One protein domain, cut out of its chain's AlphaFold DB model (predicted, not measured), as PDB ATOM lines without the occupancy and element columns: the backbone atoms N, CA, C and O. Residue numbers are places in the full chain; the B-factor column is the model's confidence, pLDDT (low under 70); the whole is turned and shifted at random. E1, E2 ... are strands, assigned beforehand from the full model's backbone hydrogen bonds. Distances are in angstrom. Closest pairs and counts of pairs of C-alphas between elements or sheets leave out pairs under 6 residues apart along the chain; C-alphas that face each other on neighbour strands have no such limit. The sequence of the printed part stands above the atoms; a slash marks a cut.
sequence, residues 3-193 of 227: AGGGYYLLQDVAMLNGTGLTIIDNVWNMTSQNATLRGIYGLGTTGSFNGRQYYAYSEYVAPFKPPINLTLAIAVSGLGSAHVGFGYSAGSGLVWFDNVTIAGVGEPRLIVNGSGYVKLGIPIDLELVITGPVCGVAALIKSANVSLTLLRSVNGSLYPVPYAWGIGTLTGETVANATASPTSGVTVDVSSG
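AT A GLANCE: This is residues 3 to 193 of the 227 residues of an uncharacterized protein of Caldivirga sp. JCHS_4 (UniProt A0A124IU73). Two antiparallel sheets lie face to face as a sandwich, the larger one, E1 to E4, twisted and the smaller one, E5 to E7, a three-stranded slab over it. Beyond the E1 and E5 edges of this sandwich lies a second lobe of shorter strands and long links: the small sheet E10 E15 E14, the hairpin E11 and E12, the parallel pair E9 and E13, and the lone strand E8. The printed part has 191 residues, with no named helix and fifteen named strands, E1 to E15 in order along the chain; the class is all strand. The large sheet has the order E1, E2, E4, E3. The whole is compact, with a radius of gyration of the C-alphas of 16.5 A, and spans 46 by 38 by 36 A.

IN THESE COORDINATES: Begin with the largest sheet: find C-alpha 6 at (24.314, -42.093, -4.148), from where E1, residues 6 to 17, runs 33.4 A to C-alpha 17 at (49.047, -39.304, 18.101). E2, residues 20 to 29, covers 28.8 A, E3 is residues 45 to 49, and E4, residues 52 to 63, covers 32.5 A. In the second sheet look for E5 at residues 71 to 77, 19.9 A, E6 at 81 to 89, 26.5 A, and E7 at 95 to 103, 23.7 A. Then come E8, residues 113 to 117, E9, 138 to 140, E10, 145 to 149, E11, 151 to 154, E12, 157 to 160, and E13, 174 to 176. Last come E14, residues 178 to 184, 18.3 A, and E15, residues 187 to 192, 16.9 A, ending with C-alpha 192 at (51.393, -20.987, 14.323).

HOW THE PARTS SIT: In the large sheet E1 and E3 are the edge strands, and its strands' lines turn by 82 degrees from edge to edge. E1 and E2 form a hairpin at 167 degrees, where you find N 13 and O 24 at 2.8 A. E2 and E4 are antiparallel at 164 degrees, with N 23 and O 59 at 2.9 A; the hairpin E3 and E4 has N 47 and O 54 at 2.8 A. E5, E6 and E7 are a meander, each strand the antiparallel neighbour of the one before; look for N 73 and O 87 at 2.8 A, and N 84 and O 100 at 2.8 A. The facing parts of the two sheets are 9.5 A centre to centre, and the strands of the one stand at 20 degrees to those of the other. The closest C-alphas of E1 and E5 are those of Asp 12 and Leu 72, 6.3 A apart. Residues 40 to 41 pair antiparallel with residues 101 to 102 of E7. Farther out, E5 and E11 are near each other, with 6 pairs of C-alphas within 10 A. E11 and E12 are a hairpin, with N 154 and O 157 at 2.8 A. E10 runs on into E11 at 26 degrees. E10 is antiparallel to E15, with N 148 and O 188 at 2.9 A; the hairpin E14 and E15 has N 179 and O 191 at 2.8 A. E9 and E13 are parallel at 25 degrees, with N 176 and O 139 at 2.8 A. E8 pairs with no named strand.

THE WHOLE: The two C-alphas farthest apart are those of Gly 80 and Gly 193, 48.3 A. The printed part has no cut. The links E2 to E3, E8 to E9 and E12 to E13 are long, with 15, 20 and 13 residues. The mean pLDDT of the printed part is 78.7; look for values under 70 at residues 113 to 116, 127 to 128, 131 to 142 and 160 to 193.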
ATOM      1  N   ALA A   3      28.259 -42.587  -6.955       92.00
ATOM      2  CA  ALA A   3      28.068 -43.922  -7.529       92.00
ATOM      3  C   ALA A   3      26.595 -44.329  -7.356       92.00
ATOM      4  O   ALA A   3      26.024 -44.101  -6.292       92.00
ATOM      5  N   GLY A   4      25.950 -44.866  -8.395       85.56
ATOM      6  CA  GLY A   4      24.652 -45.552  -8.243       85.56
ATOM      7  C   GLY A   4      23.507 -44.648  -7.799       85.56
ATOM      8  O   GLY A   4      22.590 -45.087  -7.115       85.56
ATOM      9  N   GLY A   5      23.594 -43.356  -8.123       86.38
ATOM     10  CA  GLY A   5      22.672 -42.325  -7.635       86.38
ATOM     11  C   GLY A   5      22.957 -41.831  -6.210       86.38
ATOM     12  O   GLY A   5      22.365 -40.833  -5.801       86.38
ATOM     13  N   GLY A   6      23.878 -42.470  -5.487       89.62
ATOM     14  CA  GLY A   6      24.314 -42.093  -4.148       89.62
ATOM     15  C   GLY A   6      25.507 -41.138  -4.122       89.62
ATOM     16  O   GLY A   6      26.239 -40.978  -5.106       89.62
ATOM     17  N   TYR A   7      25.700 -40.518  -2.958       90.69
ATOM     18  CA  TYR A   7      26.839 -39.662  -2.640       90.69
ATOM     19  C   TYR A   7      27.589 -40.233  -1.446       90.69
ATOM     20  O   TYR A   7      26.979 -40.579  -0.435       90.69
ATOM     21  N   TYR A   8      28.908 -40.294  -1.561       91.19
ATOM     22  CA  TYR A   8      29.790 -40.859  -0.550       91.19
ATOM     23  C   TYR A   8      30.906 -39.871  -0.233       91.19
ATOM     24  O   TYR A   8      31.563 -39.377  -1.157       91.19
ATOM     25  N   LEU A   9      31.115 -39.585   1.049       89.75
ATOM     26  CA  LEU A   9      32.275 -38.829   1.512       89.75
ATOM     27  C   LEU A   9      33.397 -39.830   1.783       89.75
ATOM     28  O   LEU A   9      33.204 -40.789   2.526       89.75
ATOM     29  N   LEU A  10      34.531 -39.609   1.126       91.12
ATOM     30  CA  LEU A  10      35.736 -40.409   1.289       91.12
ATOM     31  C   LEU A  10      36.715 -39.578   2.111       91.12
ATOM     32  O   LEU A  10      36.928 -38.412   1.782       91.12
ATOM     33  N   GLN A  11      37.284 -40.162   3.156       89.62
ATOM     34  CA  GLN A  11      38.320 -39.528   3.962       89.62
ATOM     35  C   GLN A  11      39.527 -40.451   3.990       89.62
ATOM     36  O   GLN A  11      39.376 -41.633   4.274       89.62
ATOM     37  N   ASP A  12      40.694 -39.896   3.702       88.88
ATOM     38  CA  ASP A  12      41.992 -40.516   3.940       88.88
ATOM     39  C   ASP A  12      42.701 -39.609   4.943       88.88
ATOM     40  O   ASP A  12      42.795 -38.398   4.721       88.88
ATOM     41  N   VAL A  13      43.062 -40.149   6.102       88.38
ATOM     42  CA  VAL A  13      43.416 -39.354   7.279       88.38
ATOM     43  C   VAL A  13      44.736 -39.841   7.848       88.38
ATOM     44  O   VAL A  13      44.854 -40.982   8.285       88.38
ATOM     45  N   ALA A  14      45.706 -38.934   7.940       88.00
ATOM     46  CA  ALA A  14      46.894 -39.132   8.758       88.00
ATOM     47  C   ALA A  14      46.629 -38.644  10.186       88.00
ATOM     48  O   ALA A  14      46.616 -37.443  10.458       88.00
ATOM     49  N   MET A  15      46.437 -39.580  11.113       85.56
ATOM     50  CA  MET A  15      46.324 -39.285  12.534       85.56
ATOM     51  C   MET A  15      47.706 -39.290  13.185       85.56
ATOM     52  O   MET A  15      48.402 -40.307  13.221       85.56
ATOM     53  N   LEU A  16      48.075 -38.140  13.749       81.44
ATOM     54  CA  LEU A  16      49.299 -37.955  14.519       81.44
ATOM     55  C   LEU A  16      48.964 -38.011  16.011       81.44
ATOM     56  O   LEU A  16      48.394 -37.066  16.557       81.44
ATOM     57  N   ASN A  17      49.302 -39.117  16.673       73.69
ATOM     58  CA  ASN A  17      49.047 -39.304  18.101       73.69
ATOM     59  C   ASN A  17      50.365 -39.491  18.862       73.69
ATOM     60  O   ASN A  17      50.972 -40.563  18.833       73.69
ATOM     61  N   GLY A  18      50.828 -38.428  19.525       75.62
ATOM     62  CA  GLY A  18      52.130 -38.411  20.188       75.62
ATOM     63  C   GLY A  18      53.258 -38.656  19.186       75.62
ATOM     64  O   GLY A  18      53.509 -37.830  18.313       75.62
ATOM     65  N   THR A  19      53.933 -39.798  19.309       80.38
ATOM     66  CA  THR A  19      54.989 -40.236  18.385       80.38
ATOM     67  C   THR A  19      54.500 -41.273  17.378       80.38
ATOM     68  O   THR A  19      55.327 -41.953  16.789       80.38
ATOM     69  N   GLY A  20      53.193 -41.484  17.214       84.12
ATOM     70  CA  GLY A  20      52.630 -42.460  16.279       84.12
ATOM     71  C   GLY A  20      51.993 -41.804  15.057       84.12
ATOM     72  O   GLY A  20      51.288 -40.805  15.194       84.12
ATOM     73  N   LEU A  21      52.224 -42.397  13.883       86.38
ATOM     74  CA  LEU A  21      51.468 -42.146  12.661       86.38
ATOM     75  C   LEU A  21      50.528 -43.329  12.405       86.38
ATOM     76  O   LEU A  21      50.978 -44.460  12.207       86.38
ATOM     77  N   THR A  22      49.233 -43.042  12.367       87.88
ATOM     78  CA  THR A  22      48.188 -43.984  11.960       87.88
ATOM     79  C   THR A  22      47.490 -43.424  10.733       87.88
ATOM     80  O   THR A  22      47.161 -42.240  10.708       87.88
ATOM     81  N   ILE A  23      47.259 -44.264   9.731       91.50
ATOM     82  CA  ILE A  23      46.456 -43.905   8.564       91.50
ATOM     83  C   ILE A  23      45.072 -44.516   8.741       91.50
ATOM     84  O   ILE A  23      44.949 -45.646   9.215       91.50
ATOM     85  N   ILE A  24      44.040 -43.734   8.445       90.62
ATOM     86  CA  ILE A  24      42.639 -44.101   8.634       90.62
ATOM     87  C   ILE A  24      41.887 -43.767   7.353       90.62
ATOM     88  O   ILE A  24      41.925 -42.618   6.908       90.62
ATOM     89  N   ASP A  25      41.152 -44.730   6.810       93.69
ATOM     90  CA  ASP A  25      40.142 -44.456   5.795       93.69
ATOM     91  C   ASP A  25      38.749 -44.377   6.413       93.69
ATOM     92  O   ASP A  25      38.439 -44.998   7.433       93.69
ATOM     93  N   ASN A  26      37.894 -43.575   5.785       91.00
ATOM     94  CA  ASN A  26      36.468 -43.608   6.049       91.00
ATOM     95  C   ASN A  26      35.681 -43.473   4.747       91.00
ATOM     96  O   ASN A  26      35.982 -42.636   3.891       91.00
ATOM     97  N   VAL A  27      34.598 -44.240   4.643       94.31
ATOM     98  CA  VAL A  27      33.601 -44.126   3.576       94.31
ATOM     99  C   VAL A  27      32.235 -43.899   4.205       94.31
ATOM    100  O   VAL A  27      31.606 -44.829   4.706       94.31
ATOM    101  N   TRP A  28      31.747 -42.661   4.157       91.19
ATOM    102  CA  TRP A  28      30.432 -42.289   4.681       91.19
ATOM    103  C   TRP A  28      29.374 -42.297   3.586       91.19
ATOM    104  O   TRP A  28      29.584 -41.727   2.513       91.19
ATOM    105  N   ASN A  29      28.194 -42.857   3.866       90.38
ATOM    106  CA  ASN A  29      27.047 -42.709   2.973       90.38
ATOM    107  C   ASN A  29      26.323 -41.376   3.231       90.38
ATOM    108  O   ASN A  29      25.602 -41.221   4.215       90.38
ATOM    109  N   MET A  30      26.476 -40.431   2.303       86.62
ATOM    110  CA  MET A  30      25.927 -39.071   2.372       86.62
ATOM    111  C   MET A  30      24.676 -38.885   1.503       86.62
ATOM    112  O   MET A  30      24.232 -37.760   1.269       86.62
ATOM    113  N   THR A  31      24.099 -39.981   1.003       85.50
ATOM    114  CA  THR A  31      22.965 -39.948   0.066       85.50
ATOM    115  C   THR A  31      21.706 -39.337   0.692       85.50
ATOM    116  O   THR A  31      21.001 -38.562   0.042       85.50
ATOM    117  N   SER A  32      21.423 -39.664   1.953       81.94
ATOM    118  CA  SER A  32      20.304 -39.126   2.733       81.94
ATOM    119  C   SER A  32      20.531 -39.342   4.228       81.94
ATOM    120  O   SER A  32      21.416 -40.092   4.639       81.94
ATOM    121  N   GLN A  33      19.686 -38.726   5.055       76.69
ATOM    122  CA  GLN A  33      19.595 -39.081   6.469       76.69
ATOM    123  C   GLN A  33      19.154 -40.552   6.564       76.69
ATOM    124  O   GLN A  33      18.254 -40.960   5.824       76.69
ATOM    125  N   ASN A  34      19.812 -41.356   7.404       79.81
ATOM    126  CA  ASN A  34      19.581 -42.803   7.549       79.81
ATOM    127  C   ASN A  34      19.925 -43.665   6.320       79.81
ATOM    128  O   ASN A  34      19.465 -44.805   6.219       79.81
ATOM    129  N   ALA A  35      20.740 -43.164   5.385       83.81
ATOM    130  CA  ALA A  35      21.224 -43.985   4.279       83.81
ATOM    131  C   ALA A  35      22.073 -45.161   4.802       83.81
ATOM    132  O   ALA A  35      23.011 -44.981   5.580       83.81
ATOM    133  N   THR A  36      21.733 -46.378   4.371       87.12
ATOM    134  CA  THR A  36      22.447 -47.606   4.749       87.12
ATOM    135  C   THR A  36      23.615 -47.854   3.798       87.12
ATOM    136  O   THR A  36      23.479 -47.702   2.584       87.12
ATOM    137  N   LEU A  37      24.755 -48.274   4.332       89.38
ATOM    138  CA  LEU A  37      25.911 -48.729   3.575       89.38
ATOM    139  C   LEU A  37      25.833 -50.260   3.468       89.38
ATOM    140  O   LEU A  37      26.154 -50.981   4.408       89.38
ATOM    141  N   ARG A  38      25.301 -50.761   2.348       87.50
ATOM    142  CA  ARG A  38      25.108 -52.201   2.101       87.50
ATOM    143  C   ARG A  38      26.117 -52.713   1.086       87.50
ATOM    144  O   ARG A  38      26.488 -51.978   0.178       87.50
ATOM    145  N   GLY A  39      26.493 -53.987   1.222       91.25
ATOM    146  CA  GLY A  39      27.399 -54.649   0.280       91.25
ATOM    147  C   GLY A  39      28.763 -53.967   0.208       91.25
ATOM    148  O   GLY A  39      29.301 -53.827  -0.884       91.25
ATOM    149  N   ILE A  40      29.265 -53.482   1.346       94.88
ATOM    150  CA  ILE A  40      30.593 -52.885   1.444       94.88
ATOM    151  C   ILE A  40      31.593 -53.901   1.994       94.88
ATOM    152  O   ILE A  40      31.283 -54.617   2.946       94.88
ATOM    153  N   TYR A  41      32.769 -53.967   1.376       95.19
ATOM    154  CA  TYR A  41      33.829 -54.925   1.678       95.19
ATOM    155  C   TYR A  41      35.186 -54.225   1.663       95.19
ATOM    156  O   TYR A  41      35.403 -53.346   0.835       95.19
ATOM    157  N   GLY A  42      36.092 -54.655   2.531       96.44
ATOM    158  CA  GLY A  42      37.468 -54.177   2.653       96.44
ATOM    159  C   GLY A  42      38.077 -54.742   3.940       96.44
ATOM    160  O   GLY A  42      37.533 -55.703   4.492       96.44
ATOM    161  N   LEU A  43      39.185 -54.180   4.418       97.75
ATOM    162  CA  LEU A  43      39.844 -54.625   5.658       97.75
ATOM    163  C   LEU A  43      39.157 -54.155   6.955       97.75
ATOM    164  O   LEU A  43      39.417 -54.681   8.037       97.75
ATOM    165  N   GLY A  44      38.291 -53.156   6.846       96.12
ATOM    166  CA  GLY A  44      37.614 -52.463   7.930       96.12
ATOM    167  C   GLY A  44      36.245 -53.004   8.293       96.12
ATOM    168  O   GLY A  44      35.827 -54.102   7.924       96.12
ATOM    169  N   THR A  45      35.523 -52.185   9.053       95.00
ATOM    170  CA  THR A  45      34.191 -52.517   9.562       95.00
ATOM    171  C   THR A  45      33.223 -51.360   9.383       95.00
ATOM    172  O   THR A  45      33.615 -50.202   9.245       95.00
ATOM    173  N   THR A  46      31.929 -51.676   9.371       94.44
ATOM    174  CA  THR A  46      30.874 -50.666   9.298       94.44
ATOM    175  C   THR A  46      30.445 -50.199  10.683       94.44
ATOM    176  O   THR A  46      30.154 -51.025  11.548       94.44
ATOM    177  N   GLY A  47      30.304 -48.889  10.856       89.56
ATOM    178  CA  GLY A  47      29.754 -48.246  12.042       89.56
ATOM    179  C   GLY A  47      28.573 -47.332  11.716       89.56
ATOM    180  O   GLY A  47      28.141 -47.196  10.569       89.56
ATOM    181  N   SER A  48      28.028 -46.694  12.752       85.19
ATOM    182  CA  SER A  48      26.973 -45.689  12.620       85.19
ATOM    183  C   SER A  48      27.199 -44.545  13.600       85.19
ATOM    184  O   SER A  48      27.457 -44.779  14.778       85.19
ATOM    185  N   PHE A  49      27.057 -43.309  13.127       77.31
ATOM    186  CA  PHE A  49      27.140 -42.098  13.942       77.31
ATOM    187  C   PHE A  49      26.083 -41.094  13.475       77.31
ATOM    188  O   PHE A  49      25.941 -40.859  12.276       77.31
ATOM    189  N   ASN A  50      25.302 -40.530  14.403       76.19
ATOM    190  CA  ASN A  50      24.220 -39.576  14.108       76.19
ATOM    191  C   ASN A  50      23.284 -40.011  12.959       76.19
ATOM    192  O   ASN A  50      22.911 -39.216  12.095       76.19
ATOM    193  N   GLY A  51      22.919 -41.299  12.931       75.44
ATOM    194  CA  GLY A  51      22.033 -41.866  11.907       75.44
ATOM    195  C   GLY A  51      22.667 -41.986  10.516       75.44
ATOM    196  O   GLY A  51      21.951 -42.073   9.522       75.44
ATOM    197  N   ARG A  52      23.999 -41.965  10.411       79.94
ATOM    198  CA  ARG A  52      24.736 -42.172   9.159       79.94
ATOM    199  C   ARG A  52      25.657 -43.366   9.308       79.94
ATOM    200  O   ARG A  52      26.422 -43.434  10.270       79.94
ATOM    201  N   GLN A  53      25.579 -44.289   8.356       89.12
ATOM    202  CA  GLN A  53      26.500 -45.414   8.306       89.12
ATOM    203  C   GLN A  53      27.787 -45.033   7.590       89.12
ATOM    204  O   GLN A  53      27.777 -44.324   6.577       89.12
ATOM    205  N   TYR A  54      28.881 -45.554   8.123       90.06
ATOM    206  CA  TYR A  54      30.207 -45.417   7.558       90.06
ATOM    207  C   TYR A  54      30.922 -46.757   7.587       90.06
ATOM    208  O   TYR A  54      30.572 -47.640   8.365       90.06
ATOM    209  N   TYR A  55      31.915 -46.893   6.729       96.12
ATOM    210  CA  TYR A  55      32.958 -47.898   6.837       96.12
ATOM    211  C   TYR A  55      34.244 -47.203   7.259       96.12
ATOM    212  O   TYR A  55      34.470 -46.073   6.824       96.12
ATOM    213  N   ALA A  56      35.044 -47.859   8.092       93.50
ATOM    214  CA  ALA A  56      36.362 -47.376   8.467       93.50
ATOM    215  C   ALA A  56      37.342 -48.529   8.685       93.50
ATOM    216  O   ALA A  56      36.988 -49.567   9.267       93.50
ATOM    217  N   TYR A  57      38.582 -48.297   8.281       95.38
ATOM    218  CA  TYR A  57      39.746 -49.094   8.627       95.38
ATOM    219  C   TYR A  57      40.896 -48.180   9.065       95.38
ATOM    220  O   TYR A  57      40.944 -46.997   8.731       95.38
ATOM    221  N   SER A  58      41.818 -48.718   9.863       91.12
ATOM    222  CA  SER A  58      43.004 -47.985  10.295       91.12
ATOM    223  C   SER A  58      44.206 -48.900  10.430       91.12
ATOM    224  O   SER A  58      44.084 -49.996  10.981       91.12
ATOM    225  N   GLU A  59      45.375 -48.396  10.052       91.00
ATOM    226  CA  GLU A  59      46.652 -49.090  10.173       91.00
ATOM    227  C   GLU A  59      47.686 -48.193  10.863       91.00
ATOM    228  O   GLU A  59      47.859 -47.018  10.526       91.00
ATOM    229  N   TYR A  60      48.388 -48.740  11.858       91.25
ATOM    230  CA  TYR A  60      49.570 -48.084  12.411       91.25
ATOM    231  C   TYR A  60      50.738 -48.251  11.441       91.25
ATOM    232  O   TYR A  60      51.126 -49.375  11.135       91.25
ATOM    233  N   VAL A  61      51.324 -47.137  11.010       89.19
ATOM    234  CA  VAL A  61      52.369 -47.140   9.982       89.19
ATOM    235  C   VAL A  61      53.752 -47.167  10.608       89.19
ATOM    236  O   VAL A  61      54.557 -48.057  10.351       89.19
ATOM    237  N   ALA A  62      54.056 -46.147  11.406       86.38
ATOM    238  CA  ALA A  62      55.395 -45.943  11.927       86.38
ATOM    239  C   ALA A  62      55.397 -44.930  13.074       86.38
ATOM    240  O   ALA A  62      54.433 -44.175  13.264       86.38
ATOM    241  N   PRO A  63      56.516 -44.835  13.809       86.69
ATOM    242  CA  PRO A  63      56.774 -43.678  14.635       86.69
ATOM    243  C   PRO A  63      56.813 -42.396  13.791       86.69
ATOM    244  O   PRO A  63      57.522 -42.309  12.789       86.69
ATOM    245  N   PHE A  64      56.070 -41.382  14.215       80.00
ATOM    246  CA  PHE A  64      56.071 -40.050  13.630       80.00
ATOM    247  C   PHE A  64      57.199 -39.201  14.225       80.00
ATOM    248  O   PHE A  64      57.283 -39.021  15.444       80.00
ATOM    249  N   LYS A  65      58.039 -38.629  13.356       79.44
ATOM    250  CA  LYS A  65      59.058 -37.643  13.728       79.44
ATOM    251  C   LYS A  65      59.187 -36.570  12.638       79.44
ATOM    252  O   LYS A  65      59.569 -36.910  11.522       79.44
ATOM    253  N   PRO A  66      58.920 -35.288  12.943       76.38
ATOM    254  CA  PRO A  66      59.199 -34.192  12.021       76.38
ATOM    255  C   PRO A  66      60.712 -33.991  11.774       76.38
ATOM    256  O   PRO A  66      61.508 -34.223  12.690       76.38
ATOM    257  N   PRO A  67      61.118 -33.488  10.589       83.19
ATOM    258  CA  PRO A  67      60.269 -33.225   9.425       83.19
ATOM    259  C   PRO A  67      59.849 -34.529   8.729       83.19
ATOM    260  O   PRO A  67      60.630 -35.474   8.650       83.19
ATOM    261  N   ILE A  68      58.622 -34.569   8.206       78.75
ATOM    262  CA  ILE A  68      58.102 -35.704   7.440       78.75
ATOM    263  C   ILE A  68      57.344 -35.204   6.215       78.75
ATOM    264  O   ILE A  68      56.638 -34.200   6.283       78.75
ATOM    265  N   ASN A  69      57.473 -35.941   5.116       84.81
ATOM    266  CA  ASN A  69      56.659 -35.756   3.925       84.81
ATOM    267  C   ASN A  69      55.613 -36.866   3.896       84.81
ATOM    268  O   ASN A  69      55.970 -38.044   3.838       84.81
ATOM    269  N   LEU A  70      54.342 -36.477   3.953       85.38
ATOM    270  CA  LEU A  70      53.211 -37.390   3.881       85.38
ATOM    271  C   LEU A  70      52.439 -37.147   2.591       85.38
ATOM    272  O   LEU A  70      52.182 -36.011   2.205       85.38
ATOM    273  N   THR A  71      52.070 -38.229   1.923       88.81
ATOM    274  CA  THR A  71      51.107 -38.219   0.820       88.81
ATOM    275  C   THR A  71      49.936 -39.092   1.218       88.81
ATOM    276  O   THR A  71      50.155 -40.175   1.750       88.81
ATOM    277  N   LEU A  72      48.730 -38.615   0.939       89.06
ATOM    278  CA  LEU A  72      47.476 -39.356   1.032       89.06
ATOM    279  C   LEU A  72      46.890 -39.442  -0.378       89.06
ATOM    280  O   LEU A  72      47.051 -38.507  -1.172       89.06
ATOM    281  N   ALA A  73      46.270 -40.563  -0.718       90.00
ATOM    282  CA  ALA A  73      45.867 -40.872  -2.079       90.00
ATOM    283  C   ALA A  73      44.564 -41.665  -2.094       90.00
ATOM    284  O   ALA A  73      44.457 -42.753  -1.541       90.00
ATOM    285  N   ILE A  74      43.593 -41.141  -2.839       92.50
ATOM    286  CA  ILE A  74      42.313 -41.801  -3.078       92.50
ATOM    287  C   ILE A  74      42.180 -42.061  -4.574       92.50
ATOM    288  O   ILE A  74      42.279 -41.138  -5.388       92.50
ATOM    289  N   ALA A  75      41.910 -43.310  -4.941       91.25
ATOM    290  CA  ALA A  75      41.605 -43.710  -6.311       91.25
ATOM    291  C   ALA A  75      40.235 -44.384  -6.372       91.25
ATOM    292  O   ALA A  75      39.896 -45.181  -5.506       91.25
ATOM    293  N   VAL A  76      39.449 -44.092  -7.413       93.06
ATOM    294  CA  VAL A  76      38.152 -44.748  -7.637       93.06
ATOM    295  C   VAL A  76      38.122 -45.442  -8.991       93.06
ATOM    296  O   VAL A  76      38.644 -44.913  -9.972       93.06
ATOM    297  N   SER A  77      37.510 -46.622  -9.057       93.00
ATOM    298  CA  SER A  77      37.368 -47.397 -10.295       93.00
ATOM    299  C   SER A  77      36.180 -48.363 -10.240       93.00
ATOM    300  O   SER A  77      35.602 -48.588  -9.179       93.00
ATOM    301  N   GLY A  78      35.811 -48.944 -11.385       92.44
ATOM    302  CA  GLY A  78      34.772 -49.975 -11.489       92.44
ATOM    303  C   GLY A  78      33.624 -49.596 -12.426       92.44
ATOM    304  O   GLY A  78      33.446 -48.433 -12.760       92.44
ATOM    305  N   LEU A  79      32.865 -50.595 -12.888       86.38
ATOM    306  CA  LEU A  79      31.771 -50.420 -13.863       86.38
ATOM    307  C   LEU A  79      30.399 -50.833 -13.299       86.38
ATOM    308  O   LEU A  79      29.405 -50.148 -13.523       86.38
ATOM    309  N   GLY A  80      30.338 -51.929 -12.532       86.81
ATOM    310  CA  GLY A  80      29.118 -52.421 -11.861       86.81
ATOM    311  C   GLY A  80      29.168 -52.346 -10.330       86.81
ATOM    312  O   GLY A  80      28.206 -52.683  -9.645       86.81
ATOM    313  N   SER A  81      30.304 -51.934  -9.783       92.62
ATOM    314  CA  SER A  81      30.569 -51.731  -8.359       92.62
ATOM    315  C   SER A  81      31.585 -50.604  -8.239       92.62
ATOM    316  O   SER A  81      32.343 -50.363  -9.181       92.62
ATOM    317  N   ALA A  82      31.588 -49.922  -7.100       94.88
ATOM    318  CA  ALA A  82      32.574 -48.893  -6.826       94.88
ATOM    319  C   ALA A  82      33.735 -49.494  -6.036       94.88
ATOM    320  O   ALA A  82      33.515 -50.015  -4.948       94.88
ATOM    321  N   HIS A  83      34.948 -49.396  -6.567       96.06
ATOM    322  CA  HIS A  83      36.184 -49.715  -5.860       96.06
ATOM    323  C   HIS A  83      36.883 -48.413  -5.487       96.06
ATOM    324  O   HIS A  83      37.044 -47.537  -6.342       96.06
ATOM    325  N   VAL A  84      37.277 -48.283  -4.226       97.06
ATOM    326  CA  VAL A  84      37.943 -47.113  -3.663       97.06
ATOM    327  C   VAL A  84      39.246 -47.572  -3.022       97.06
ATOM    328  O   VAL A  84      39.232 -48.197  -1.966       97.06
ATOM    329  N   GLY A  85      40.366 -47.268  -3.670       96.00
ATOM    330  CA  GLY A  85      41.691 -47.476  -3.103       96.00
ATOM    331  C   GLY A  85      42.074 -46.306  -2.206       96.00
ATOM    332  O   GLY A  85      41.938 -45.153  -2.627       96.00
ATOM    333  N   PHE A  86      42.579 -46.618  -1.017       95.81
ATOM    334  CA  PHE A  86      43.179 -45.676  -0.078       95.81
ATOM    335  C   PHE A  86      44.662 -45.981   0.067       95.81
ATOM    336  O   PHE A  86      45.065 -47.141   0.205       95.81
ATOM    337  N   GLY A  87      45.493 -44.950  -0.021       93.00
ATOM    338  CA  GLY A  87      46.931 -45.127  -0.038       93.00
ATOM    339  C   GLY A  87      47.685 -43.970   0.578       93.00
ATOM    340  O   GLY A  87      47.246 -42.829   0.546       93.00
ATOM    341  N   TYR A  88      48.869 -44.261   1.097       91.44
ATOM    342  CA  TYR A  88      49.730 -43.264   1.710       91.44
ATOM    343  C   TYR A  88      51.192 -43.440   1.294       91.44
ATOM    344  O   TYR A  88      51.615 -44.506   0.858       91.44
ATOM    345  N   SER A  89      51.992 -42.388   1.449       89.38
ATOM    346  CA  SER A  89      53.456 -42.467   1.398       89.38
ATOM    347  C   SER A  89      54.043 -41.669   2.549       89.38
ATOM    348  O   SER A  89      53.668 -40.516   2.754       89.38
ATOM    349  N   ALA A  90      54.984 -42.278   3.268       86.25
ATOM    350  CA  ALA A  90      55.758 -41.658   4.344       86.25
ATOM    351  C   ALA A  90      57.271 -41.692   4.044       86.25
ATOM    352  O   ALA A  90      58.095 -41.903   4.931       86.25
ATOM    353  N   GLY A  91      57.641 -41.527   2.767       81.50
ATOM    354  CA  GLY A  91      59.034 -41.453   2.303       81.50
ATOM    355  C   GLY A  91      59.585 -42.716   1.629       81.50
ATOM    356  O   GLY A  91      60.666 -42.661   1.052       81.50
ATOM    357  N   SER A  92      58.848 -43.830   1.642       79.56
ATOM    358  CA  SER A  92      59.254 -45.125   1.064       79.56
ATOM    359  C   SER A  92      58.485 -45.526  -0.205       79.56
ATOM    360  O   SER A  92      58.673 -46.629  -0.714       79.56
ATOM    361  N   GLY A  93      57.651 -44.630  -0.743       88.12
ATOM    362  CA  GLY A  93      56.785 -44.895  -1.896       88.12
ATOM    363  C   GLY A  93      55.312 -45.016  -1.508       88.12
ATOM    364  O   GLY A  93      54.967 -45.013  -0.329       88.12
ATOM    365  N   LEU A  94      54.439 -45.066  -2.517       91.31
ATOM    366  CA  LEU A  94      52.995 -45.163  -2.313       91.31
ATOM    367  C   LEU A  94      52.598 -46.598  -1.940       91.31
ATOM    368  O   LEU A  94      52.860 -47.532  -2.698       91.31
ATOM    369  N   VAL A  95      51.925 -46.745  -0.805       95.00
ATOM    370  CA  VAL A  95      51.344 -47.988  -0.296       95.00
ATOM    371  C   VAL A  95      49.829 -47.866  -0.368       95.00
ATOM    372  O   VAL A  95      49.272 -46.932   0.194       95.00
ATOM    373  N   TRP A  96      49.160 -48.801  -1.045       95.75
ATOM    374  CA  TRP A  96      47.699 -48.927  -1.011       95.75
ATOM    375  C   TRP A  96      47.321 -49.846   0.147       95.75
ATOM    376  O   TRP A  96      47.576 -51.048   0.066       95.75
ATOM    377  N   PHE A  97      46.789 -49.277   1.227       96.25
ATOM    378  CA  PHE A  97      46.577 -50.005   2.480       96.25
ATOM    379  C   PHE A  97      45.170 -50.593   2.594       96.25
ATOM    380  O   PHE A  97      45.009 -51.641   3.208       96.25
ATOM    381  N   ASP A  98      44.174 -49.988   1.941       98.06
ATOM    382  CA  ASP A  98      42.832 -50.562   1.836       98.06
ATOM    383  C   ASP A  98      42.239 -50.375   0.434       98.06
ATOM    384  O   ASP A  98      42.549 -49.425  -0.295       98.06
ATOM    385  N   ASN A  99      41.378 -51.312   0.041       97.25
ATOM    386  CA  ASN A  99      40.622 -51.268  -1.204       97.25
ATOM    387  C   ASN A  99      39.160 -51.616  -0.932       97.25
ATOM    388  O   ASN A  99      38.754 -52.782  -0.913       97.25
ATOM    389  N   VAL A 100      38.363 -50.571  -0.753       97.62
ATOM    390  CA  VAL A 100      36.964 -50.673  -0.369       97.62
ATOM    391  C   VAL A 100      36.102 -50.908  -1.598       97.62
ATOM    392  O   VAL A 100      36.084 -50.112  -2.532       97.62
ATOM    393  N   THR A 101      35.324 -51.983  -1.589       97.12
ATOM    394  CA  THR A 101      34.337 -52.280  -2.628       97.12
ATOM    395  C   THR A 101      32.935 -52.018  -2.110       97.12
ATOM    396  O   THR A 101      32.538 -52.604  -1.113       97.12
ATOM    397  N   ILE A 102      32.158 -51.206  -2.823       95.50
ATOM    398  CA  ILE A 102      30.713 -51.057  -2.638       95.50
ATOM    399  C   ILE A 102      30.029 -51.764  -3.811       95.50
ATOM    400  O   ILE A 102      30.106 -51.321  -4.961       95.50
ATOM    401  N   ALA A 103      29.380 -52.889  -3.535       94.00
ATOM    402  CA  ALA A 103      28.750 -53.715  -4.553       94.00
ATOM    403  C   ALA A 103      27.448 -53.098  -5.078       94.00
ATOM    404  O   ALA A 103      26.654 -52.529  -4.331       94.00
ATOM    405  N   GLY A 104      27.206 -53.254  -6.382       87.56
ATOM    406  CA  GLY A 104      25.916 -52.938  -7.003       87.56
ATOM    407  C   GLY A 104      25.572 -51.448  -7.090       87.56
ATOM    408  O   GLY A 104      24.438 -51.109  -7.417       87.56
ATOM    409  N   VAL A 105      26.529 -50.552  -6.827       87.25
ATOM    410  CA  VAL A 105      26.338 -49.095  -6.939       87.25
ATOM    411  C   VAL A 105      26.867 -48.524  -8.259       87.25
ATOM    412  O   VAL A 105      26.969 -47.315  -8.400       87.25
ATOM    413  N   GLY A 106      27.191 -49.347  -9.259       87.44
ATOM    414  CA  GLY A 106      27.618 -48.864 -10.582       87.44
ATOM    415  C   GLY A 106      28.959 -48.111 -10.590       87.44
ATOM    416  O   GLY A 106      29.749 -48.218  -9.655       87.44
ATOM    417  N   GLU A 107      29.220 -47.374 -11.675       92.00
ATOM    418  CA  GLU A 107      30.501 -46.697 -11.930       92.00
ATOM    419  C   GLU A 107      30.727 -45.495 -10.985       92.00
ATOM    420  O   GLU A 107      29.927 -44.546 -10.992       92.00
ATOM    421  N   PRO A 108      31.814 -45.485 -10.189       92.75
ATOM    422  CA  PRO A 108      32.128 -44.365  -9.319       92.75
ATOM    423  C   PRO A 108      32.824 -43.225 -10.062       92.75
ATOM    424  O   PRO A 108      33.650 -43.432 -10.948       92.75
ATOM    425  N   ARG A 109      32.561 -41.991  -9.624       89.31
ATOM    426  CA  ARG A 109      33.324 -40.803 -10.030       89.31
ATOM    427  C   ARG A 109      33.634 -39.918  -8.826       89.31
ATOM    428  O   ARG A 109      32.757 -39.634  -8.001       89.31
ATOM    429  N   LEU A 110      34.876 -39.444  -8.736       85.62
ATOM    430  CA  LEU A 110      35.200 -38.302  -7.883       85.62
ATOM    431  C   LEU A 110      34.601 -37.053  -8.528       85.62
ATOM    432  O   LEU A 110      34.789 -36.806  -9.719       85.62
ATOM    433  N   ILE A 111      33.834 -36.302  -7.748       83.19
ATOM    434  CA  ILE A 111      33.149 -35.097  -8.204       83.19
ATOM    435  C   ILE A 111      33.517 -33.955  -7.270       83.19
ATOM    436  O   ILE A 111      33.566 -34.148  -6.060       83.19
ATOM    437  N   VAL A 112      33.770 -32.792  -7.857       73.06
ATOM    438  CA  VAL A 112      34.034 -31.536  -7.158       73.06
ATOM    439  C   VAL A 112      33.187 -30.479  -7.857       73.06
ATOM    440  O   VAL A 112      33.262 -30.325  -9.076       73.06
ATOM    441  N   ASN A 113      32.343 -29.799  -7.095       69.62
ATOM    442  CA  ASN A 113      31.428 -28.761  -7.533       69.62
ATOM    443  C   ASN A 113      31.297 -27.710  -6.420       69.62
ATOM    444  O   ASN A 113      30.444 -27.839  -5.544       69.62
ATOM    445  N   GLY A 114      32.109 -26.651  -6.487       63.72
ATOM    446  CA  GLY A 114      32.200 -25.620  -5.443       63.72
ATOM    447  C   GLY A 114      30.927 -24.803  -5.175       63.72
ATOM    448  O   GLY A 114      30.925 -23.982  -4.266       63.72
ATOM    449  N   SER A 115      29.847 -25.001  -5.938       66.00
ATOM    450  CA  SER A 115      28.524 -24.411  -5.677       66.00
ATOM    451  C   SER A 115      27.432 -25.450  -5.390       66.00
ATOM    452  O   SER A 115      26.299 -25.089  -5.066       66.00
ATOM    453  N   GLY A 116      27.751 -26.739  -5.521       65.69
ATOM    454  CA  GLY A 116      26.822 -27.844  -5.340       65.69
ATOM    455  C   GLY A 116      26.850 -28.401  -3.924       65.69
ATOM    456  O   GLY A 116      27.897 -28.491  -3.292       65.69
ATOM    457  N   TYR A 117      25.687 -28.848  -3.462       77.25
ATOM    458  CA  TYR A 117      25.521 -29.509  -2.174       77.25
ATOM    459  C   TYR A 117      24.800 -30.838  -2.378       77.25
ATOM    460  O   TYR A 117      23.916 -30.953  -3.234       77.25
ATOM    461  N   VAL A 118      25.134 -31.847  -1.576       76.56
ATOM    462  CA  VAL A 118      24.262 -33.020  -1.453       76.56
ATOM    463  C   VAL A 118      22.984 -32.631  -0.705       76.56
ATOM    464  O   VAL A 118      22.924 -31.591  -0.050       76.56
ATOM    465  N   LYS A 119      21.953 -33.485  -0.738       76.69
ATOM    466  CA  LYS A 119      20.651 -33.216  -0.086       76.69
ATOM    467  C   LYS A 119      20.750 -32.873   1.406       76.69
ATOM    468  O   LYS A 119      19.838 -32.265   1.950       76.69
ATOM    469  N   LEU A 120      21.845 -33.262   2.055       72.69
ATOM    470  CA  LEU A 120      22.144 -32.974   3.454       72.69
ATOM    471  C   LEU A 120      22.747 -31.577   3.699       72.69
ATOM    472  O   LEU A 120      23.130 -31.291   4.827       72.69
ATOM    473  N   GLY A 121      22.859 -30.722   2.675       72.94
ATOM    474  CA  GLY A 121      23.447 -29.382   2.802       72.94
ATOM    475  C   GLY A 121      24.972 -29.386   2.929       72.94
ATOM    476  O   GLY A 121      25.555 -28.399   3.369       72.94
ATOM    477  N   ILE A 122      25.605 -30.492   2.539       73.19
ATOM    478  CA  ILE A 122      27.049 -30.732   2.617       73.19
ATOM    479  C   ILE A 122      27.660 -30.435   1.241       73.19
ATOM    480  O   ILE A 122      27.168 -31.003   0.256       73.19
ATOM    481  N   PRO A 123      28.660 -29.536   1.155       72.94
ATOM    482  CA  PRO A 123      29.381 -29.223  -0.068       72.94
ATOM    483  C   PRO A 123      29.840 -30.462  -0.834       72.94
ATOM    484  O   PRO A 123      30.196 -31.491  -0.262       72.94
ATOM    485  N   ILE A 124      29.807 -30.366  -2.158       72.69
ATOM    486  CA  ILE A 124      30.429 -31.344  -3.045       72.69
ATOM    487  C   ILE A 124      31.806 -30.796  -3.400       72.69
ATOM    488  O   ILE A 124      31.974 -30.153  -4.431       72.69
ATOM    489  N   ASP A 125      32.795 -31.024  -2.559       70.62
ATOM    490  CA  ASP A 125      34.137 -30.482  -2.734       70.62
ATOM    491  C   ASP A 125      35.223 -31.527  -2.445       70.62
ATOM    492  O   ASP A 125      34.965 -32.733  -2.372       70.62
ATOM    493  N   LEU A 126      36.470 -31.060  -2.407       70.50
ATOM    494  CA  LEU A 126      37.625 -31.833  -1.983       70.50
ATOM    495  C   LEU A 126      38.508 -30.917  -1.137       70.50
ATOM    496  O   LEU A 126      38.891 -29.840  -1.590       70.50
ATOM    497  N   GLU A 127      38.838 -31.358   0.068       69.94
ATOM    498  CA  GLU A 127      39.570 -30.568   1.056       69.94
ATOM    499  C   GLU A 127      40.804 -31.349   1.533       69.94
ATOM    500  O   GLU A 127      40.766 -32.576   1.647       69.94
ATOM    501  N   LEU A 128      41.899 -30.641   1.822       69.81
ATOM    502  CA  LEU A 128      43.065 -31.173   2.535       69.81
ATOM    503  C   LEU A 128      43.345 -30.250   3.715       69.81
ATOM    504  O   LEU A 128      43.652 -29.076   3.523       69.81
ATOM    505  N   VAL A 129      43.179 -30.770   4.930       71.75
ATOM    506  CA  VAL A 129      42.997 -29.933   6.120       71.75
ATOM    507  C   VAL A 129      43.761 -30.493   7.310       71.75
ATOM    508  O   VAL A 129      43.931 -31.703   7.442       71.75
ATOM    509  N   ILE A 130      44.193 -29.601   8.199       71.81
ATOM    510  CA  ILE A 130      44.695 -29.956   9.530       71.81
ATOM    511  C   ILE A 130      43.589 -29.637  10.520       71.81
ATOM    512  O   ILE A 130      43.091 -28.512  10.553       71.81
ATOM    513  N   THR A 131      43.208 -30.619  11.328       67.56
ATOM    514  CA  THR A 131      42.103 -30.460  12.267       67.56
ATOM    515  C   THR A 131      42.272 -31.326  13.514       67.56
ATOM    516  O   THR A 131      43.228 -32.098  13.622       67.56
ATOM    517  N   GLY A 132      41.390 -31.135  14.493       61.81
ATOM    518  CA  GLY A 132      41.367 -31.908  15.726       61.81
ATOM    519  C   GLY A 132      40.952 -33.371  15.548       61.81
ATOM    520  O   GLY A 132      40.498 -33.783  14.481       61.81
ATOM    521  N   PRO A 133      41.143 -34.191  16.594       59.62
ATOM    522  CA  PRO A 133      40.883 -35.620  16.527       59.62
ATOM    523  C   PRO A 133      39.397 -35.912  16.771       59.62
ATOM    524  O   PRO A 133      38.975 -35.986  17.921       59.62
ATOM    525  N   VAL A 134      38.651 -36.121  15.683       63.22
ATOM    526  CA  VAL A 134      37.260 -36.616  15.600       63.22
ATOM    527  C   VAL A 134      36.183 -35.841  16.392       63.22
ATOM    528  O   VAL A 134      36.446 -35.095  17.331       63.22
ATOM    529  N   CYS A 135      34.914 -36.048  16.031       56.97
ATOM    530  CA  CYS A 135      33.730 -35.662  16.814       56.97
ATOM    531  C   CYS A 135      33.658 -34.176  17.219       56.97
ATOM    532  O   CYS A 135      33.103 -33.845  18.270       56.97
ATOM    533  N   GLY A 136      34.199 -33.272  16.404       54.38
ATOM    534  CA  GLY A 136      34.172 -31.832  16.677       54.38
ATOM    535  C   GLY A 136      35.204 -31.332  17.693       54.38
ATOM    536  O   GLY A 136      35.127 -30.180  18.124       54.38
ATOM    537  N   VAL A 137      36.176 -32.159  18.090       60.19
ATOM    538  CA  VAL A 137      37.257 -31.731  18.989       60.19
ATOM    539  C   VAL A 137      38.184 -30.750  18.267       60.19
ATOM    540  O   VAL A 137      38.477 -30.902  17.082       60.19
ATOM    541  N   ALA A 138      38.659 -29.732  18.986       63.62
ATOM    542  CA  ALA A 138      39.619 -28.764  18.466       63.62
ATOM    543  C   ALA A 138      41.071 -29.201  18.737       63.62
ATOM    544  O   ALA A 138      41.407 -29.576  19.861       63.62
ATOM    545  N   ALA A 139      41.953 -29.089  17.739       64.12
ATOM    546  CA  ALA A 139      43.403 -29.148  17.946       64.12
ATOM    547  C   ALA A 139      43.971 -27.753  18.220       64.12
ATOM    548  O   ALA A 139      43.671 -26.801  17.505       64.12
ATOM    549  N   LEU A 140      44.854 -27.635  19.214       66.44
ATOM    550  CA  LEU A 140      45.636 -26.422  19.450       66.44
ATOM    551  C   LEU A 140      47.036 -26.578  18.846       66.44
ATOM    552  O   LEU A 140      47.829 -27.394  19.324       66.44
ATOM    553  N   ILE A 141      47.370 -25.760  17.847       66.19
ATOM    554  CA  ILE A 141      48.721 -25.730  17.279       66.19
ATOM    555  C   ILE A 141      49.627 -24.871  18.167       66.19
ATOM    556  O   ILE A 141      49.466 -23.658  18.260       66.19
ATOM    557  N   LYS A 142      50.616 -25.496  18.819       68.81
ATOM    558  CA  LYS A 142      51.669 -24.776  19.567       68.81
ATOM    559  C   LYS A 142      52.741 -24.207  18.639       68.81
ATOM    560  O   LYS A 142      53.192 -23.085  18.824       68.81
ATOM    561  N   SER A 143      53.139 -24.999  17.649       71.50
ATOM    562  CA  SER A 143      54.112 -24.650  16.617       71.50
ATOM    563  C   SER A 143      53.854 -25.537  15.405       71.50
ATOM    564  O   SER A 143      53.750 -26.755  15.562       71.50
ATOM    565  N   ALA A 144      53.774 -24.953  14.216       71.25
ATOM    566  CA  ALA A 144      53.667 -25.696  12.969       71.25
ATOM    567  C   ALA A 144      54.437 -24.971  11.869       71.25
ATOM    568  O   ALA A 144      54.468 -23.742  11.829       71.25
ATOM    569  N   ASN A 145      55.039 -25.760  10.990       76.69
ATOM    570  CA  ASN A 145      55.502 -25.338   9.680       76.69
ATOM    571  C   ASN A 145      55.113 -26.470   8.729       76.69
ATOM    572  O   ASN A 145      55.792 -27.497   8.676       76.69
ATOM    573  N   VAL A 146      53.938 -26.340   8.116       73.00
ATOM    574  CA  VAL A 146      53.341 -27.379   7.275       73.00
ATOM    575  C   VAL A 146      52.953 -26.765   5.945       73.00
ATOM    576  O   VAL A 146      52.324 -25.714   5.920       73.00
ATOM    577  N   SER A 147      53.283 -27.448   4.855       75.00
ATOM    578  CA  SER A 147      52.794 -27.111   3.523       75.00
ATOM    579  C   SER A 147      51.871 -28.221   3.042       75.00
ATOM    580  O   SER A 147      52.234 -29.400   3.065       75.00
ATOM    581  N   LEU A 148      50.656 -27.852   2.650       73.75
ATOM    582  CA  LEU A 148      49.632 -28.759   2.147       73.75
ATOM    583  C   LEU A 148      49.472 -28.526   0.653       73.75
ATOM    584  O   LEU A 148      49.296 -27.390   0.221       73.75
ATOM    585  N   THR A 149      49.513 -29.595  -0.140       76.62
ATOM    586  CA  THR A 149      49.299 -29.526  -1.589       76.62
ATOM    587  C   THR A 149      48.245 -30.538  -2.005       76.62
ATOM    588  O   THR A 149      48.382 -31.727  -1.725       76.62
ATOM    589  N   LEU A 150      47.203 -30.066  -2.692       75.81
ATOM    590  CA  LEU A 150      46.092 -30.900  -3.151       75.81
ATOM    591  C   LEU A 150      46.034 -30.931  -4.682       75.81
ATOM    592  O   LEU A 150      45.869 -29.906  -5.346       75.81
ATOM    593  N   LEU A 151      46.158 -32.132  -5.246       79.00
ATOM    594  CA  LEU A 151      46.235 -32.369  -6.686       79.00
ATOM    595  C   LEU A 151      45.324 -33.528  -7.089       79.00
ATOM    596  O   LEU A 151      45.047 -34.429  -6.301       79.00
ATOM    597  N   ARG A 152      44.904 -33.532  -8.356       78.31
ATOM    598  CA  ARG A 152      44.259 -34.684  -9.000       78.31
ATOM    599  C   ARG A 152      45.154 -35.252 -10.092       78.31
ATOM    600  O   ARG A 152      45.766 -34.492 -10.839       78.31
ATOM    601  N   SER A 153      45.182 -36.575 -10.227       78.69
ATOM    602  CA  SER A 153      45.849 -37.237 -11.350       78.69
ATOM    603  C   SER A 153      44.872 -37.454 -12.506       78.69
ATOM    604  O   SER A 153      43.765 -37.955 -12.306       78.69
ATOM    605  N   VAL A 154      45.275 -37.077 -13.718       74.75
ATOM    606  CA  VAL A 154      44.560 -37.354 -14.969       74.75
ATOM    607  C   VAL A 154      45.575 -37.912 -15.961       74.75
ATOM    608  O   VAL A 154      46.503 -37.212 -16.357       74.75
ATOM    609  N   ASN A 155      45.409 -39.181 -16.348       77.25
ATOM    610  CA  ASN A 155      46.319 -39.898 -17.253       77.25
ATOM    611  C   ASN A 155      47.798 -39.838 -16.816       77.25
ATOM    612  O   ASN A 155      48.690 -39.682 -17.643       77.25
ATOM    613  N   GLY A 156      48.054 -39.923 -15.506       72.81
ATOM    614  CA  GLY A 156      49.403 -39.873 -14.929       72.81
ATOM    615  C   GLY A 156      49.953 -38.461 -14.696       72.81
ATOM    616  O   GLY A 156      50.908 -38.308 -13.941       72.81
ATOM    617  N   SER A 157      49.325 -37.428 -15.258       75.00
ATOM    618  CA  SER A 157      49.693 -36.028 -15.022       75.00
ATOM    619  C   SER A 157      48.934 -35.446 -13.830       75.00
ATOM    620  O   SER A 157      47.753 -35.733 -13.639       75.00
ATOM    621  N   LEU A 158      49.599 -34.609 -13.032       77.56
ATOM    622  CA  LEU A 158      49.002 -33.954 -11.867       77.56
ATOM    623  C   LEU A 158      48.464 -32.569 -12.230       77.56
ATOM    624  O   LEU A 158      49.153 -31.769 -12.860       77.56
ATOM    625  N   TYR A 159      47.241 -32.280 -11.797       70.12
ATOM    626  CA  TYR A 159      46.557 -31.014 -12.038       70.12
ATOM    627  C   TYR A 159      46.007 -30.427 -10.735       70.12
ATOM    628  O   TYR A 159      45.601 -31.187  -9.850       70.12
ATOM    629  N   PRO A 160      45.894 -29.091 -10.644       68.38
ATOM    630  CA  PRO A 160      45.118 -28.427  -9.608       68.38
ATOM    631  C   PRO A 160      43.694 -28.970  -9.495       68.38
ATOM    632  O   PRO A 160      43.055 -29.327 -10.495       68.38
ATOM    633  N   VAL A 161      43.178 -28.977  -8.271       64.94
ATOM    634  CA  VAL A 161      41.762 -29.223  -8.011       64.94
ATOM    635  C   VAL A 161      41.036 -27.874  -8.056       64.94
ATOM    636  O   VAL A 161      41.409 -26.970  -7.316       64.94
ATOM    637  N   PRO A 162      40.011 -27.701  -8.909       52.25
ATOM    638  CA  PRO A 162      39.427 -26.385  -9.193       52.25
ATOM    639  C   PRO A 162      38.697 -25.720  -8.011       52.25
ATOM    640  O   PRO A 162      38.413 -24.530  -8.091       52.25
ATOM    641  N   TYR A 163      38.396 -26.459  -6.935       54.53
ATOM    642  CA  TYR A 163      37.691 -25.965  -5.743       54.53
ATOM    643  C   TYR A 163      38.229 -26.628  -4.463       54.53
ATOM    644  O   TYR A 163      37.492 -27.304  -3.751       54.53
ATOM    645  N   ALA A 164      39.535 -26.505  -4.227       50.25
ATOM    646  CA  ALA A 164      40.176 -26.967  -3.001       50.25
ATOM    647  C   ALA A 164      40.066 -25.903  -1.897       50.25
ATOM    648  O   ALA A 164      40.572 -24.793  -2.068       50.25
ATOM    649  N   TRP A 165      39.442 -26.238  -0.767       51.12
ATOM    650  CA  TRP A 165      39.429 -25.385   0.426       51.12
ATOM    651  C   TRP A 165      40.482 -25.877   1.427       51.12
ATOM    652  O   TRP A 165      40.615 -27.075   1.671       51.12
ATOM    653  N   GLY A 166      41.267 -24.947   1.979       45.66
ATOM    654  CA  GLY A 166      42.385 -25.255   2.883       45.66
ATOM    655  C   GLY A 166      41.996 -25.454   4.353       45.66
ATOM    656  O   GLY A 166      42.868 -25.716   5.177       45.66
ATOM    657  N   ILE A 167      40.716 -25.292   4.708       51.53
ATOM    658  CA  ILE A 167      40.208 -25.426   6.080       51.53
ATOM    659  C   ILE A 167      38.863 -26.150   6.019       51.53
ATOM    660  O   ILE A 167      37.981 -25.731   5.274       51.53
ATOM    661  N   GLY A 168      38.733 -27.233   6.790       49.47
ATOM    662  CA  GLY A 168      37.658 -28.212   6.639       49.47
ATOM    663  C   GLY A 168      36.289 -27.641   6.940       49.47
ATOM    664  O   GLY A 168      35.999 -27.273   8.079       49.47
ATOM    665  N   THR A 169      35.431 -27.597   5.930       50.97
ATOM    666  CA  THR A 169      34.029 -27.218   6.098       50.97
ATOM    667  C   THR A 169      33.164 -28.399   6.544       50.97
ATOM    668  O   THR A 169      32.067 -28.195   7.070       50.97
ATOM    669  N   LEU A 170      33.661 -29.632   6.374       55.34
ATOM    670  CA  LEU A 170      32.865 -30.856   6.506       55.34
ATOM    671  C   LEU A 170      33.150 -31.714   7.732       55.34
ATOM    672  O   LEU A 170      32.249 -32.420   8.189       55.34
ATOM    673  N   THR A 171      34.377 -31.704   8.249       49.34
ATOM    674  CA  THR A 171      34.753 -32.660   9.297       49.34
ATOM    675  C   THR A 171      34.194 -32.226  10.665       49.34
ATOM    676  O   THR A 171      33.849 -33.051  11.503       49.34
ATOM    677  N   GLY A 172      33.932 -30.928  10.857       47.97
ATOM    678  CA  GLY A 172      33.334 -30.386  12.082       47.97
ATOM    679  C   GLY A 172      34.334 -30.264  13.235       47.97
ATOM    680  O   GLY A 172      34.095 -29.495  14.165       47.97
ATOM    681  N   GLU A 173      35.471 -30.958  13.163       48.84
ATOM    682  CA  GLU A 173      36.651 -30.674  13.976       48.84
ATOM    683  C   GLU A 173      37.286 -29.349  13.554       48.84
ATOM    684  O   GLU A 173      37.221 -28.937  12.391       48.84
ATOM    685  N   THR A 174      37.934 -28.679  14.505       54.97
ATOM    686  CA  THR A 174      38.535 -27.360  14.279       54.97
ATOM    687  C   THR A 174      40.012 -27.338  14.656       54.97
ATOM    688  O   THR A 174      40.515 -28.201  15.376       54.97
ATOM    689  N   VAL A 175      40.723 -26.322  14.172       52.78
ATOM    690  CA  VAL A 175      42.091 -26.012  14.587       52.78
ATOM    691  C   VAL A 175      42.141 -24.599  15.161       52.78
ATOM    692  O   VAL A 175      41.506 -23.683  14.641       52.78
ATOM    693  N   ALA A 176      42.876 -24.426  16.254       56.16
ATOM    694  CA  ALA A 176      43.092 -23.152  16.922       56.16
ATOM    695  C   ALA A 176      44.581 -22.788  16.917       56.16
ATOM    696  O   ALA A 176      45.451 -23.664  16.946       56.16
ATOM    697  N   ASN A 177      44.861 -21.481  16.944       58.41
ATOM    698  CA  ASN A 177      46.213 -20.910  16.943       58.41
ATOM    699  C   ASN A 177      47.052 -21.287  15.702       58.41
ATOM    700  O   ASN A 177      48.252 -21.554  15.786       58.41
ATOM    701  N   ALA A 178      46.393 -21.318  14.546       56.72
ATOM    702  CA  ALA A 178      46.997 -21.582  13.252       56.72
ATOM    703  C   ALA A 178      46.649 -20.453  12.280       56.72
ATOM    704  O   ALA A 178      45.573 -19.876  12.372       56.72
ATOM    705  N   THR A 179      47.507 -20.172  11.311       59.78
ATOM    706  CA  THR A 179      47.198 -19.302  10.172       59.78
ATOM    707  C   THR A 179      47.416 -20.103   8.900       59.78
ATOM    708  O   THR A 179      48.469 -20.720   8.750       59.78
ATOM    709  N   ALA A 180      46.433 -20.095   7.997       60.91
ATOM    710  CA  ALA A 180      46.525 -20.721   6.683       60.91
ATOM    711  C   ALA A 180      46.677 -19.635   5.616       60.91
ATOM    712  O   ALA A 180      45.869 -18.710   5.547       60.91
ATOM    713  N   SER A 181      47.719 -19.724   4.799       58.75
ATOM    714  CA  SER A 181      48.001 -18.763   3.732       58.75
ATOM    715  C   SER A 181      48.165 -19.504   2.407       58.75
ATOM    716  O   SER A 181      49.086 -20.314   2.283       58.75
ATOM    717  N   PRO A 182      47.296 -19.262   1.410       60.81
ATOM    718  CA  PRO A 182      47.517 -19.769   0.064       60.81
ATOM    719  C   PRO A 182      48.811 -19.173  -0.498       60.81
ATOM    720  O   PRO A 182      48.936 -17.954  -0.608       60.81
ATOM    721  N   THR A 183      49.775 -20.021  -0.849       62.09
ATOM    722  CA  THR A 183      51.041 -19.598  -1.472       62.09
ATOM    723  C   THR A 183      51.068 -19.879  -2.967       62.09
ATOM    724  O   THR A 183      51.767 -19.205  -3.722       62.09
ATOM    725  N   SER A 184      50.242 -20.820  -3.423       59.66
ATOM    726  CA  SER A 184      49.927 -21.038  -4.832       59.66
ATOM    727  C   SER A 184      48.468 -21.483  -4.967       59.66
ATOM    728  O   SER A 184      47.834 -21.845  -3.979       59.66
ATOM    729  N   GLY A 185      47.925 -21.520  -6.187       58.22
ATOM    730  CA  GLY A 185      46.555 -22.006  -6.424       58.22
ATOM    731  C   GLY A 185      46.288 -23.458  -5.982       58.22
ATOM    732  O   GLY A 185      45.144 -23.893  -6.043       58.22
ATOM    733  N   VAL A 186      47.317 -24.209  -5.561       61.78
ATOM    734  CA  VAL A 186      47.222 -25.597  -5.067       61.78
ATOM    735  C   VAL A 186      47.911 -25.839  -3.726       61.78
ATOM    736  O   VAL A 186      47.797 -26.944  -3.195       61.78
ATOM    737  N   THR A 187      48.634 -24.846  -3.199       63.00
ATOM    738  CA  THR A 187      49.469 -24.982  -2.001       63.00
ATOM    739  C   THR A 187      49.024 -24.001  -0.930       63.00
ATOM    740  O   THR A 187      48.865 -22.807  -1.192       63.00
ATOM    741  N   VAL A 188      48.854 -24.515   0.285       65.31
ATOM    742  CA  VAL A 188      48.516 -23.738   1.476       65.31
ATOM    743  C   VAL A 188      49.572 -23.997   2.537       65.31
ATOM    744  O   VAL A 188      49.796 -25.145   2.922       65.31
ATOM    745  N   ASP A 189      50.179 -22.927   3.038       65.94
ATOM    746  CA  ASP A 189      51.103 -23.005   4.162       65.94
ATOM    747  C   ASP A 189      50.359 -22.737   5.468       65.94
ATOM    748  O   ASP A 189      49.566 -21.796   5.580       65.94
ATOM    749  N   VAL A 190      50.623 -23.578   6.464       65.62
ATOM    750  CA  VAL A 190      50.062 -23.494   7.809       65.62
ATOM    751  C   VAL A 190      51.185 -23.233   8.806       65.62
ATOM    752  O   VAL A 190      52.130 -24.019   8.932       65.62
ATOM    753  N   SER A 191      51.057 -22.133   9.547       68.75
ATOM    754  CA  SER A 191      51.984 -21.736  10.612       68.75
ATOM    755  C   SER A 191      51.249 -21.451  11.922       68.75
ATOM    756  O   SER A 191      50.029 -21.287  11.937       68.75
ATOM    757  N   SER A 192      51.968 -21.428  13.046       67.19
ATOM    758  CA  SER A 192      51.393 -20.987  14.323       67.19
ATOM    759  C   SER A 192      51.138 -19.479  14.313       67.19
ATOM    760  O   SER A 192      52.045 -18.716  13.984       67.19
ATOM    761  N   GLY A 193      49.956 -19.049  14.746       58.28
ATOM    762  CA  GLY A 193      49.580 -17.635  14.764       58.28
ATOM    763  C   GLY A 193      48.150 -17.417  15.250       58.28
ATOM    764  O   GLY A 193      47.371 -18.368  15.345       58.28
TER     765      GLY A 193